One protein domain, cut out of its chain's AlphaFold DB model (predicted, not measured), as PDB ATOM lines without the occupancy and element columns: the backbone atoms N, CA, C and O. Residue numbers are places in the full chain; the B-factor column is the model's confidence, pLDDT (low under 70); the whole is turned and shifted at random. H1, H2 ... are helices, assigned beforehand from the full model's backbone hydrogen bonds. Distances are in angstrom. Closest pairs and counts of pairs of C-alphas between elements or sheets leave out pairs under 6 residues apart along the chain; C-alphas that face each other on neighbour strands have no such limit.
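AT A GLANCE: This is residues 11 to 86 of the 98 residues of an uncharacterized protein of Candidatus Frankia californiensis (UniProt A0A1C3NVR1). Four helices make a loosely packed group in which H3 lies along one side and the other three come to it: H2 runs beside it the opposite way, H4 packs crosswise on residues 58 to 62 of H3, and H1 stands near H3, crosswise to H2. From this body the long loop of residues 36 to 55 swings out, and its residues 44 to 50 stick out. The printed part has 76 residues, with H1, H2, H3 and H4 in that order and no named strand; the class is all helix. The whole is only just compact, close to loose, with a radius of gyration of the C-alphas of 13.3 A and spans of 39 by 27 by 17 A.

HOW THE PARTS SIT: Start with H1, residues 11 to 24, and go on to H2, residues 30 to 35: they are close but not clearly touching, with Val 23 and Phe 30 as closest C-alphas, 6.3 A apart, and about perpendicular at 86 degrees. Next find H3, residues 56 to 67; H2 is close to it but not clearly touching, the closest C-alphas, those of Val 34 and Leu 61, being 7.0 A apart, at a shallow tilt of 20 degrees, opposite ways. H1 and H3 are near each other, with 5 pairs of C-alphas within 10 A. H4, residues 75 to 84, touches H3 at its residues 58 to 62 alone; the closest C-alphas, those of Ala 59 and Pro 75, are 4.4 A apart, and the lines are only just about perpendicular, at 73 degrees. H1 and H4 are apart; H2 and H4 are only just apart, at 8.0 A. In H1, H2, H3 and H4 every O i to N i+4 pair is within hydrogen-bond range.

IN THESE COORDINATES: Find C-alpha 11 at (-19.138, -31.686, -30.925); from there H1 runs 20.0 A to Leu 24. H2 spans 8.7 A from Phe 30 to Trp 35. Look for C-alpha 56 at (-16.432, -5.780, -25.133), where H3 begins its 16.6 A to Thr 67. H4 covers 14.1 A from Pro 75 to C-alpha 84 at (-13.468, -18.100, -13.454).

THE WHOLE: Ala 25 and Val 46 hold the two C-alphas farthest apart, 40.3 A. The link H2 to H3, 20 residues, is long; H1 to H2 is tight and H3 to H4 short. The printed part has no cut, its mean pLDDT is 97.6, and no printed residue is under 70.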
ATOM      1  N   ARG A  11     -19.725 -32.967 -30.507       98.31
ATOM      2  CA  ARG A  11     -19.138 -31.686 -30.925       98.31
ATOM      3  C   ARG A  11     -18.324 -31.048 -29.799       98.31
ATOM      4  O   ARG A  11     -17.245 -30.550 -30.079       98.31
ATOM      5  N   LYS A  12     -18.795 -31.116 -28.548       98.00
ATOM      6  CA  LYS A  12     -18.043 -30.630 -27.377       98.00
ATOM      7  C   LYS A  12     -16.779 -31.455 -27.113       98.00
ATOM      8  O   LYS A  12     -15.741 -30.879 -26.837       98.00
ATOM      9  N   ILE A  13     -16.851 -32.779 -27.260       98.44
ATOM     10  CA  ILE A  13     -15.679 -33.656 -27.090       98.44
ATOM     11  C   ILE A  13     -14.609 -33.348 -28.144       98.44
ATOM     12  O   ILE A  13     -13.439 -33.187 -27.812       98.44
ATOM     13  N   ILE A  14     -15.009 -33.218 -29.414       98.56
ATOM     14  CA  ILE A  14     -14.080 -32.837 -30.489       98.56
ATOM     15  C   ILE A  14     -13.511 -31.438 -30.235       98.56
ATOM     16  O   ILE A  14     -12.313 -31.244 -30.403       98.56
ATOM     17  N   ALA A  15     -14.330 -30.493 -29.765       98.62
ATOM     18  CA  ALA A  15     -13.875 -29.150 -29.420       98.62
ATOM     19  C   ALA A  15     -12.758 -29.150 -28.369       98.62
ATOM     20  O   ALA A  15     -11.807 -28.394 -28.516       98.62
ATOM     21  N   THR A  16     -12.819 -30.017 -27.353       98.56
ATOM     22  CA  THR A  16     -11.729 -30.164 -26.375       98.56
ATOM     23  C   THR A  16     -10.410 -30.563 -27.044       98.56
ATOM     24  O   THR A  16      -9.373 -29.987 -26.727       98.56
ATOM     25  N   ILE A  17     -10.445 -31.495 -28.002       98.69
ATOM     26  CA  ILE A  17      -9.253 -31.934 -28.749       98.69
ATOM     27  C   ILE A  17      -8.740 -30.806 -29.653       98.69
ATOM     28  O   ILE A  17      -7.553 -30.494 -29.628       98.69
ATOM     29  N   THR A  18      -9.631 -30.163 -30.414       98.81
ATOM     30  CA  THR A  18      -9.284 -29.038 -31.295       98.81
ATOM     31  C   THR A  18      -8.679 -27.874 -30.513       98.81
ATOM     32  O   THR A  18      -7.660 -27.329 -30.919       98.81
ATOM     33  N   ASN A  19      -9.249 -27.524 -29.359       98.75
ATOM     34  CA  ASN A  19      -8.730 -26.443 -28.523       98.75
ATOM     35  C   ASN A  19      -7.366 -26.801 -27.917       98.75
ATOM     36  O   ASN A  19      -6.503 -25.935 -27.843       98.75
ATOM     37  N   ALA A  20      -7.130 -28.062 -27.539       98.75
ATOM     38  CA  ALA A  20      -5.809 -28.502 -27.082       98.75
ATOM     39  C   ALA A  20      -4.748 -28.385 -28.190       98.75
ATOM     40  O   ALA A  20      -3.635 -27.932 -27.938       98.75
ATOM     41  N   GLN A  21      -5.102 -28.734 -29.430       98.81
ATOM     42  CA  GLN A  21      -4.225 -28.532 -30.588       98.81
ATOM     43  C   GLN A  21      -3.955 -27.045 -30.844       98.81
ATOM     44  O   GLN A  21      -2.816 -26.683 -31.116       98.81
ATOM     45  N   ALA A  22      -4.975 -26.190 -30.713       98.62
ATOM     46  CA  ALA A  22      -4.823 -24.745 -30.845       98.62
ATOM     47  C   ALA A  22      -3.856 -24.175 -29.796       98.62
ATOM     48  O   ALA A  22      -2.990 -23.392 -30.158       98.62
ATOM     49  N   VAL A  23      -3.932 -24.627 -28.534       98.56
ATOM     50  CA  VAL A  23      -2.967 -24.256 -27.480       98.56
ATOM     51  C   VAL A  23      -1.539 -24.658 -27.860       98.56
ATOM     52  O   VAL A  23      -0.635 -23.841 -27.747       98.56
ATOM     53  N   LEU A  24      -1.329 -25.890 -28.337       98.44
ATOM     54  CA  LEU A  24       0.001 -26.373 -28.744       98.44
ATOM     55  C   LEU A  24       0.577 -25.633 -29.961       98.44
ATOM     56  O   LEU A  24       1.785 -25.664 -30.171       98.44
ATOM     57  N   ALA A  25      -0.280 -25.018 -30.776       98.44
ATOM     58  CA  ALA A  25       0.116 -24.250 -31.950       98.44
ATOM     59  C   ALA A  25       0.414 -22.773 -31.643       98.44
ATOM     60  O   ALA A  25       0.833 -22.051 -32.548       98.44
ATOM     61  N   LEU A  26       0.174 -22.309 -30.410       97.94
ATOM     62  CA  LEU A  26       0.492 -20.939 -30.023       97.94
ATOM     63  C   LEU A  26       2.005 -20.717 -29.981       97.94
ATOM     64  O   LEU A  26       2.780 -21.571 -29.556       97.94
ATOM     65  N   ASP A  27       2.399 -19.523 -30.400       97.06
ATOM     66  CA  ASP A  27       3.755 -18.986 -30.329       97.06
ATOM     67  C   ASP A  27       4.075 -18.340 -28.971       97.06
ATOM     68  O   ASP A  27       5.237 -18.078 -28.663       97.06
ATOM     69  N   VAL A  28       3.046 -18.118 -28.155       97.31
ATOM     70  CA  VAL A  28       3.111 -17.576 -26.795       97.31
ATOM     71  C   VAL A  28       2.324 -18.470 -25.830       97.31
ATOM     72  O   VAL A  28       1.430 -19.204 -26.265       97.31
ATOM     73  N   PRO A  29       2.597 -18.416 -24.516       98.00
ATOM     74  CA  PRO A  29       1.779 -19.108 -23.527       98.00
ATOM     75  C   PRO A  29       0.297 -18.710 -23.625       98.00
ATOM     76  O   PRO A  29      -0.049 -17.551 -23.869       98.00
ATOM     77  N   PHE A  30      -0.607 -19.672 -23.431       97.62
ATOM     78  CA  PHE A  30      -2.051 -19.440 -23.563       97.62
ATOM     79  C   PHE A  30      -2.561 -18.382 -22.578       97.62
ATOM     80  O   PHE A  30      -3.417 -17.562 -22.918       97.62
ATOM     81  N   GLU A  31      -2.021 -18.378 -21.365       97.00
ATOM     82  CA  GLU A  31      -2.329 -17.398 -20.338       97.00
ATOM     83  C   GLU A  31      -1.986 -15.975 -20.781       97.00
ATOM     84  O   GLU A  31      -2.773 -15.077 -20.508       97.00
ATOM     85  N   GLU A  32      -0.896 -15.750 -21.520       97.94
ATOM     86  CA  GLU A  32      -0.546 -14.411 -22.004       97.94
ATOM     87  C   GLU A  32      -1.596 -13.890 -22.985       97.94
ATOM     88  O   GLU A  32      -2.037 -12.743 -22.874       97.94
ATOM     89  N   VAL A  33      -2.077 -14.760 -23.885       97.88
ATOM     90  CA  VAL A  33      -3.186 -14.428 -24.789       97.88
ATOM     91  C   VAL A  33      -4.407 -14.026 -23.978       97.88
ATOM     92  O   VAL A  33      -4.939 -12.945 -24.195       97.88
ATOM     93  N   VAL A  34      -4.840 -14.852 -23.023       98.12
ATOM     94  CA  VAL A  34      -6.055 -14.589 -22.237       98.12
ATOM     95  C   VAL A  34      -5.913 -13.315 -21.394       98.12
ATOM     96  O   VAL A  34      -6.772 -12.437 -21.474       98.12
ATOM     97  N   TRP A  35      -4.821 -13.167 -20.636       97.81
ATOM     98  CA  TRP A  35      -4.578 -12.026 -19.743       97.81
ATOM     99  C   TRP A  35      -4.399 -10.695 -20.478       97.81
ATOM    100  O   TRP A  35      -4.701  -9.652 -19.893       97.81
ATOM    101  N   SER A  36      -4.004 -10.704 -21.755       97.69
ATOM    102  CA  SER A  36      -3.947  -9.487 -22.583       97.69
ATOM    103  C   SER A  36      -5.311  -8.805 -22.785       97.69
ATOM    104  O   SER A  36      -5.359  -7.616 -23.089       97.69
ATOM    105  N   PHE A  37      -6.421  -9.520 -22.543       98.19
ATOM    106  CA  PHE A  37      -7.788  -8.987 -22.616       98.19
ATOM    107  C   PHE A  37      -8.365  -8.609 -21.247       98.19
ATOM    108  O   PHE A  37      -9.562  -8.338 -21.133       98.19
ATOM    109  N   ARG A  38      -7.556  -8.600 -20.182       97.62
ATOM    110  CA  ARG A  38      -8.022  -8.147 -18.870       97.62
ATOM    111  C   ARG A  38      -8.438  -6.668 -18.941       97.62
ATOM    112  O   ARG A  38      -7.622  -5.838 -19.343       97.62
ATOM    113  N   PRO A  39      -9.661  -6.305 -18.510       95.75
ATOM    114  CA  PRO A  39     -10.082  -4.912 -18.510       95.75
ATOM    115  C   PRO A  39      -9.241  -4.079 -17.537       95.75
ATOM    116  O   PRO A  39      -8.891  -4.520 -16.440       95.75
ATOM    117  N   VAL A  40      -8.947  -2.841 -17.936       92.00
ATOM    118  CA  VAL A  40      -8.197  -1.878 -17.111       92.00
ATOM    119  C   VAL A  40      -9.056  -1.356 -15.958       92.00
ATOM    120  O   VAL A  40      -8.558  -1.130 -14.857       92.00
ATOM    121  N   VAL A  41     -10.355  -1.181 -16.207       90.06
ATOM    122  CA  VAL A  41     -11.329  -0.686 -15.233       90.06
ATOM    123  C   VAL A  41     -12.381  -1.761 -15.013       90.06
ATOM    124  O   VAL A  41     -12.935  -2.299 -15.966       90.06
ATOM    125  N   THR A  42     -12.663  -2.060 -13.749       90.19
ATOM    126  CA  THR A  42     -13.719  -2.994 -13.346       90.19
ATOM    127  C   THR A  42     -14.657  -2.303 -12.367       90.19
ATOM    128  O   THR A  42     -14.249  -1.406 -11.627       90.19
ATOM    129  N   THR A  43     -15.925  -2.700 -12.382       91.31
ATOM    130  CA  THR A  43     -16.929  -2.261 -11.412       91.31
ATOM    131  C   THR A  43     -17.170  -3.362 -10.391       91.31
ATOM    132  O   THR A  43     -16.887  -4.532 -10.637       91.31
ATOM    133  N   VAL A  44     -17.668  -2.986  -9.212       96.12
ATOM    134  CA  VAL A  44     -18.062  -3.958  -8.192       96.12
ATOM    135  C   VAL A  44     -19.572  -4.155  -8.277       96.12
ATOM    136  O   VAL A  44     -20.301  -3.210  -7.964       96.12
ATOM    137  N   PRO A  45     -20.059  -5.334  -8.694       97.00
ATOM    138  CA  PRO A  45     -21.491  -5.596  -8.742       97.00
ATOM    139  C   PRO A  45     -22.056  -5.654  -7.319       97.00
ATOM    140  O   PRO A  45     -21.428  -6.197  -6.409       97.00
ATOM    141  N   VAL A  46     -23.245  -5.100  -7.101       97.94
ATOM    142  CA  VAL A  46     -23.942  -5.155  -5.805       97.94
ATOM    143  C   VAL A  46     -24.981  -6.270  -5.828       97.94
ATOM    144  O   VAL A  46     -25.140  -6.993  -4.843       97.94
ATOM    145  N   VAL A  47     -25.641  -6.457  -6.971       97.50
ATOM    146  CA  VAL A  47     -26.622  -7.515  -7.219       97.50
ATOM    147  C   VAL A  47     -26.286  -8.290  -8.491       97.50
ATOM    148  O   VAL A  47     -25.578  -7.814  -9.370       97.50
ATOM    149  N   THR A  48     -26.825  -9.502  -8.627       95.75
ATOM    150  CA  THR A  48     -26.593 -10.346  -9.815       95.75
ATOM    151  C   THR A  48     -27.089  -9.714 -11.114       95.75
ATOM    152  O   THR A  48     -26.553 -10.021 -12.171       95.75
ATOM    153  N   ALA A  49     -28.085  -8.825 -11.046       96.94
ATOM    154  CA  ALA A  49     -28.581  -8.082 -12.201       96.94
ATOM    155  C   ALA A  49     -27.563  -7.067 -12.758       96.94
ATOM    156  O   ALA A  49     -27.706  -6.652 -13.904       96.94
ATOM    157  N   ASP A  50     -26.533  -6.705 -11.983       95.38
ATOM    158  CA  ASP A  50     -25.447  -5.828 -12.438       95.38
ATOM    159  C   ASP A  50     -24.449  -6.569 -13.347       95.38
ATOM    160  O   ASP A  50     -23.639  -5.936 -14.024       95.38
ATOM    161  N   LEU A  51     -24.484  -7.910 -13.362       95.50
ATOM    162  CA  LEU A  51     -23.552  -8.737 -14.123       95.50
ATOM    163  C   LEU A  51     -24.006  -8.876 -15.582       95.50
ATOM    164  O   LEU A  51     -25.080  -9.427 -15.846       95.50
ATOM    165  N   PRO A  52     -23.190  -8.446 -16.559       95.69
ATOM    166  CA  PRO A  52     -23.514  -8.646 -17.960       95.69
ATOM    167  C   PRO A  52     -23.305 -10.112 -18.370       95.69
ATOM    168  O   PRO A  52     -22.508 -10.846 -17.791       95.69
ATOM    169  N   ALA A  53     -23.974 -10.545 -19.440       96.12
ATOM    170  CA  ALA A  53     -23.727 -11.864 -20.032       96.12
ATOM    171  C   ALA A  53     -22.426 -11.921 -20.867       96.12
ATOM    172  O   ALA A  53     -21.952 -13.006 -21.206       96.12
ATOM    173  N   SER A  54     -21.886 -10.764 -21.261       98.19
ATOM    174  CA  SER A  54     -20.630 -10.596 -22.005       98.19
ATOM    175  C   SER A  54     -20.178  -9.137 -21.963       98.19
ATOM    176  O   SER A  54     -21.019  -8.251 -21.819       98.19
ATOM    177  N   THR A  55     -18.893  -8.877 -22.197       97.56
ATOM    178  CA  THR A  55     -18.332  -7.519 -22.307       97.56
ATOM    179  C   THR A  55     -17.673  -7.299 -23.670       97.56
ATOM    180  O   THR A  55     -17.585  -8.218 -24.492       97.56
ATOM    181  N   ALA A  56     -17.205  -6.076 -23.929       97.50
ATOM    182  CA  ALA A  56     -16.432  -5.780 -25.133       97.50
ATOM    183  C   ALA A  56     -15.124  -6.591 -25.168       97.50
ATOM    184  O   ALA A  56     -14.771  -7.166 -26.197       97.50
ATOM    185  N   GLU A  57     -14.452  -6.711 -24.025       98.31
ATOM    186  CA  GLU A  57     -13.225  -7.486 -23.853       98.31
ATOM    187  C   GLU A  57     -13.476  -8.978 -24.074       98.31
ATOM    188  O   GLU A  57     -12.705  -9.634 -24.772       98.31
ATOM    189  N   SER A  58     -14.584  -9.520 -23.559       98.50
ATOM    190  CA  SER A  58     -14.908 -10.935 -23.758       98.50
ATOM    191  C   SER A  58     -15.262 -11.255 -25.214       98.50
ATOM    192  O   SER A  58     -14.943 -12.337 -25.712       98.50
ATOM    193  N   ALA A  59     -15.885 -10.313 -25.929       98.69
ATOM    194  CA  ALA A  59     -16.129 -10.426 -27.363       98.69
ATOM    195  C   ALA A  59     -14.828 -10.358 -28.181       98.69
ATOM    196  O   ALA A  59     -14.670 -11.118 -29.146       98.69
ATOM    197  N   ALA A  60     -13.886  -9.502 -27.778       98.62
ATOM    198  CA  ALA A  60     -12.561  -9.408 -28.382       98.62
ATOM    199  C   ALA A  60     -11.747 -10.692 -28.146       98.62
ATOM    200  O   ALA A  60     -11.276 -11.291 -29.111       98.62
ATOM    201  N   LEU A  61     -11.706 -11.196 -26.908       98.69
ATOM    202  CA  LEU A  61     -11.072 -12.472 -26.566       98.69
ATOM    203  C   LEU A  61     -11.688 -13.634 -27.357       98.69
ATOM    204  O   LEU A  61     -10.974 -14.449 -27.935       98.69
ATOM    205  N   ALA A  62     -13.019 -13.709 -27.440       98.81
ATOM    206  CA  ALA A  62     -13.701 -14.735 -28.227       98.81
ATOM    207  C   ALA A  62     -13.321 -14.680 -29.715       98.81
ATOM    208  O   ALA A  62     -13.218 -15.722 -30.363       98.81
ATOM    209  N   THR A  63     -13.142 -13.481 -30.267       98.81
ATOM    210  CA  THR A  63     -12.694 -13.292 -31.652       98.81
ATOM    211  C   THR A  63     -11.251 -13.750 -31.824       98.81
ATOM    212  O   THR A  63     -10.979 -14.544 -32.719       98.81
ATOM    213  N   GLU A  64     -10.358 -13.333 -30.930       98.62
ATOM    214  CA  GLU A  64      -8.944 -13.706 -30.964       98.62
ATOM    215  C   GLU A  64      -8.747 -15.223 -30.877       98.62
ATOM    216  O   GLU A  64      -8.060 -15.825 -31.703       98.62
ATOM    217  N   LEU A  65      -9.427 -15.877 -29.932       98.62
ATOM    218  CA  LEU A  65      -9.365 -17.328 -29.780       98.62
ATOM    219  C   LEU A  65      -9.879 -18.046 -31.037       98.62
ATOM    220  O   LEU A  65      -9.261 -19.008 -31.490       98.62
ATOM    221  N   LYS A  66     -10.968 -17.572 -31.659       98.69
ATOM    222  CA  LYS A  66     -11.459 -18.157 -32.921       98.69
ATOM    223  C   LYS A  66     -10.448 -18.011 -34.054       98.69
ATOM    224  O   LYS A  66     -10.244 -18.971 -34.791       98.69
ATOM    225  N   THR A  67      -9.807 -16.850 -34.176       98.44
ATOM    226  CA  THR A  67      -8.746 -16.615 -35.170       98.44
ATOM    227  C   THR A  67      -7.573 -17.574 -34.967       98.44
ATOM    228  O   THR A  67      -7.007 -18.066 -35.938       98.44
ATOM    229  N   ARG A  68      -7.268 -17.924 -33.712       98.25
ATOM    230  CA  ARG A  68      -6.235 -18.903 -33.335       98.25
ATOM    231  C   ARG A  68      -6.693 -20.367 -33.412       98.25
ATOM    232  O   ARG A  68      -5.980 -21.255 -32.959       98.25
ATOM    233  N   GLY A  69      -7.869 -20.646 -33.977       98.31
ATOM    234  CA  GLY A  69      -8.358 -22.008 -34.215       98.31
ATOM    235  C   GLY A  69      -9.134 -22.640 -33.056       98.31
ATOM    236  O   GLY A  69      -9.544 -23.798 -33.160       98.31
ATOM    237  N   PHE A  70      -9.397 -21.902 -31.973       98.75
ATOM    238  CA  PHE A  70     -10.268 -22.383 -30.904       98.75
ATOM    239  C   PHE A  70     -11.736 -22.395 -31.352       98.75
ATOM    240  O   PHE A  70     -12.220 -21.533 -32.087       98.75
ATOM    241  N   VAL A  71     -12.490 -23.360 -30.839       98.81
ATOM    242  CA  VAL A  71     -13.912 -23.571 -31.116       98.81
ATOM    243  C   VAL A  71     -14.717 -23.628 -29.814       98.81
ATOM    244  O   VAL A  71     -14.180 -23.874 -28.736       98.81
ATOM    245  N   PHE A  72     -16.034 -23.397 -29.901       98.44
ATOM    246  CA  PHE A  72     -16.945 -23.300 -28.740       98.44
ATOM    247  C   PHE A  72     -16.647 -22.141 -27.762       98.44
ATOM    248  O   PHE A  72     -17.129 -22.133 -26.632       98.44
ATOM    249  N   VAL A  73     -15.936 -21.114 -28.228       98.38
ATOM    250  CA  VAL A  73     -15.537 -19.928 -27.451       98.38
ATOM    251  C   VAL A  73     -16.329 -18.685 -27.885       98.38
ATOM    252  O   VAL A  73     -15.826 -17.784 -28.546       98.38
ATOM    253  N   GLY A  74     -17.636 -18.660 -27.601       98.62
ATOM    254  CA  GLY A  74     -18.466 -17.462 -27.820       98.62
ATOM    255  C   GLY A  74     -18.199 -16.362 -26.774       98.62
ATOM    256  O   GLY A  74     -17.630 -16.678 -25.733       98.62
ATOM    257  N   PRO A  75     -18.649 -15.108 -26.987       98.75
ATOM    258  CA  PRO A  75     -18.417 -13.999 -26.047       98.75
ATOM    259  C   PRO A  75     -18.861 -14.276 -24.604       98.75
ATOM    260  O   PRO A  75     -18.153 -13.914 -23.668       98.75
ATOM    261  N   THR A  76     -19.988 -14.965 -24.410       98.62
ATOM    262  CA  THR A  76     -20.462 -15.387 -23.079       98.62
ATOM    263  C   THR A  76     -19.560 -16.447 -22.450       98.62
ATOM    264  O   THR A  76     -19.224 -16.350 -21.277       98.62
ATOM    265  N   THR A  77     -19.106 -17.439 -23.225       98.62
ATOM    266  CA  THR A  77     -18.146 -18.446 -22.739       98.62
ATOM    267  C   THR A  77     -16.806 -17.803 -22.380       98.62
ATOM    268  O   THR A  77     -16.211 -18.156 -21.368       98.62
ATOM    269  N   ALA A  78     -16.338 -16.853 -23.192       98.56
ATOM    270  CA  ALA A  78     -15.120 -16.102 -22.920       98.56
ATOM    271  C   ALA A  78     -15.263 -15.245 -21.655       98.56
ATOM    272  O   ALA A  78     -14.342 -15.208 -20.850       98.56
ATOM    273  N   TYR A  79     -16.426 -14.629 -21.423       98.56
ATOM    274  CA  TYR A  79     -16.654 -13.865 -20.195       98.56
ATOM    275  C   TYR A  79     -16.667 -14.767 -18.958       98.56
ATOM    276  O   TYR A  79     -16.002 -14.468 -17.972       98.56
ATOM    277  N   ALA A  80     -17.318 -15.928 -19.050       98.44
ATOM    278  CA  ALA A  80     -17.282 -16.926 -17.986       98.44
ATOM    279  C   ALA A  80     -15.849 -17.410 -17.685       98.44
ATOM    280  O   ALA A  80     -15.504 -17.604 -16.522       98.44
ATOM    281  N   LEU A  81     -14.994 -17.565 -18.706       98.25
ATOM    282  CA  LEU A  81     -13.564 -17.844 -18.517       98.25
ATOM    283  C   LEU A  81     -12.866 -16.696 -17.776       98.25
ATOM    284  O   LEU A  81     -12.133 -16.947 -16.826       98.25
ATOM    285  N   MET A  82     -13.108 -15.446 -18.183       98.19
ATOM    286  CA  MET A  82     -12.520 -14.269 -17.535       98.19
ATOM    287  C   MET A  82     -12.889 -14.189 -16.049       98.19
ATOM    288  O   MET A  82     -12.019 -13.917 -15.226       98.19
ATOM    289  N   GLN A  83     -14.149 -14.467 -15.706       97.88
ATOM    290  CA  GLN A  83     -14.623 -14.533 -14.321       97.88
ATOM    291  C   GLN A  83     -13.954 -15.685 -13.559       97.88
ATOM    292  O   GLN A  83     -13.374 -15.477 -12.498       97.88
ATOM    293  N   ALA A  84     -13.982 -16.901 -14.116       97.81
ATOM    294  CA  ALA A  84     -13.468 -18.100 -13.454       97.81
ATOM    295  C   ALA A  84     -11.944 -18.082 -13.245       97.81
ATOM    296  O   ALA A  84     -11.447 -18.667 -12.286       97.81
ATOM    297  N   CYS A  85     -11.202 -17.420 -14.136       97.00
ATOM    298  CA  CYS A  85      -9.745 -17.304 -14.069       97.00
ATOM    299  C   CYS A  85      -9.259 -16.001 -13.410       97.00
ATOM    300  O   CYS A  85      -8.054 -15.763 -13.375       97.00
ATOM    301  N   GLY A  86     -10.161 -15.160 -12.893       95.94
ATOM    302  CA  GLY A  86      -9.799 -13.956 -12.138       95.94
ATOM    303  C   GLY A  86      -9.304 -12.777 -12.981       95.94
ATOM    304  O   GLY A  86      -8.702 -11.849 -12.442       95.94
TER     305      GLY A  86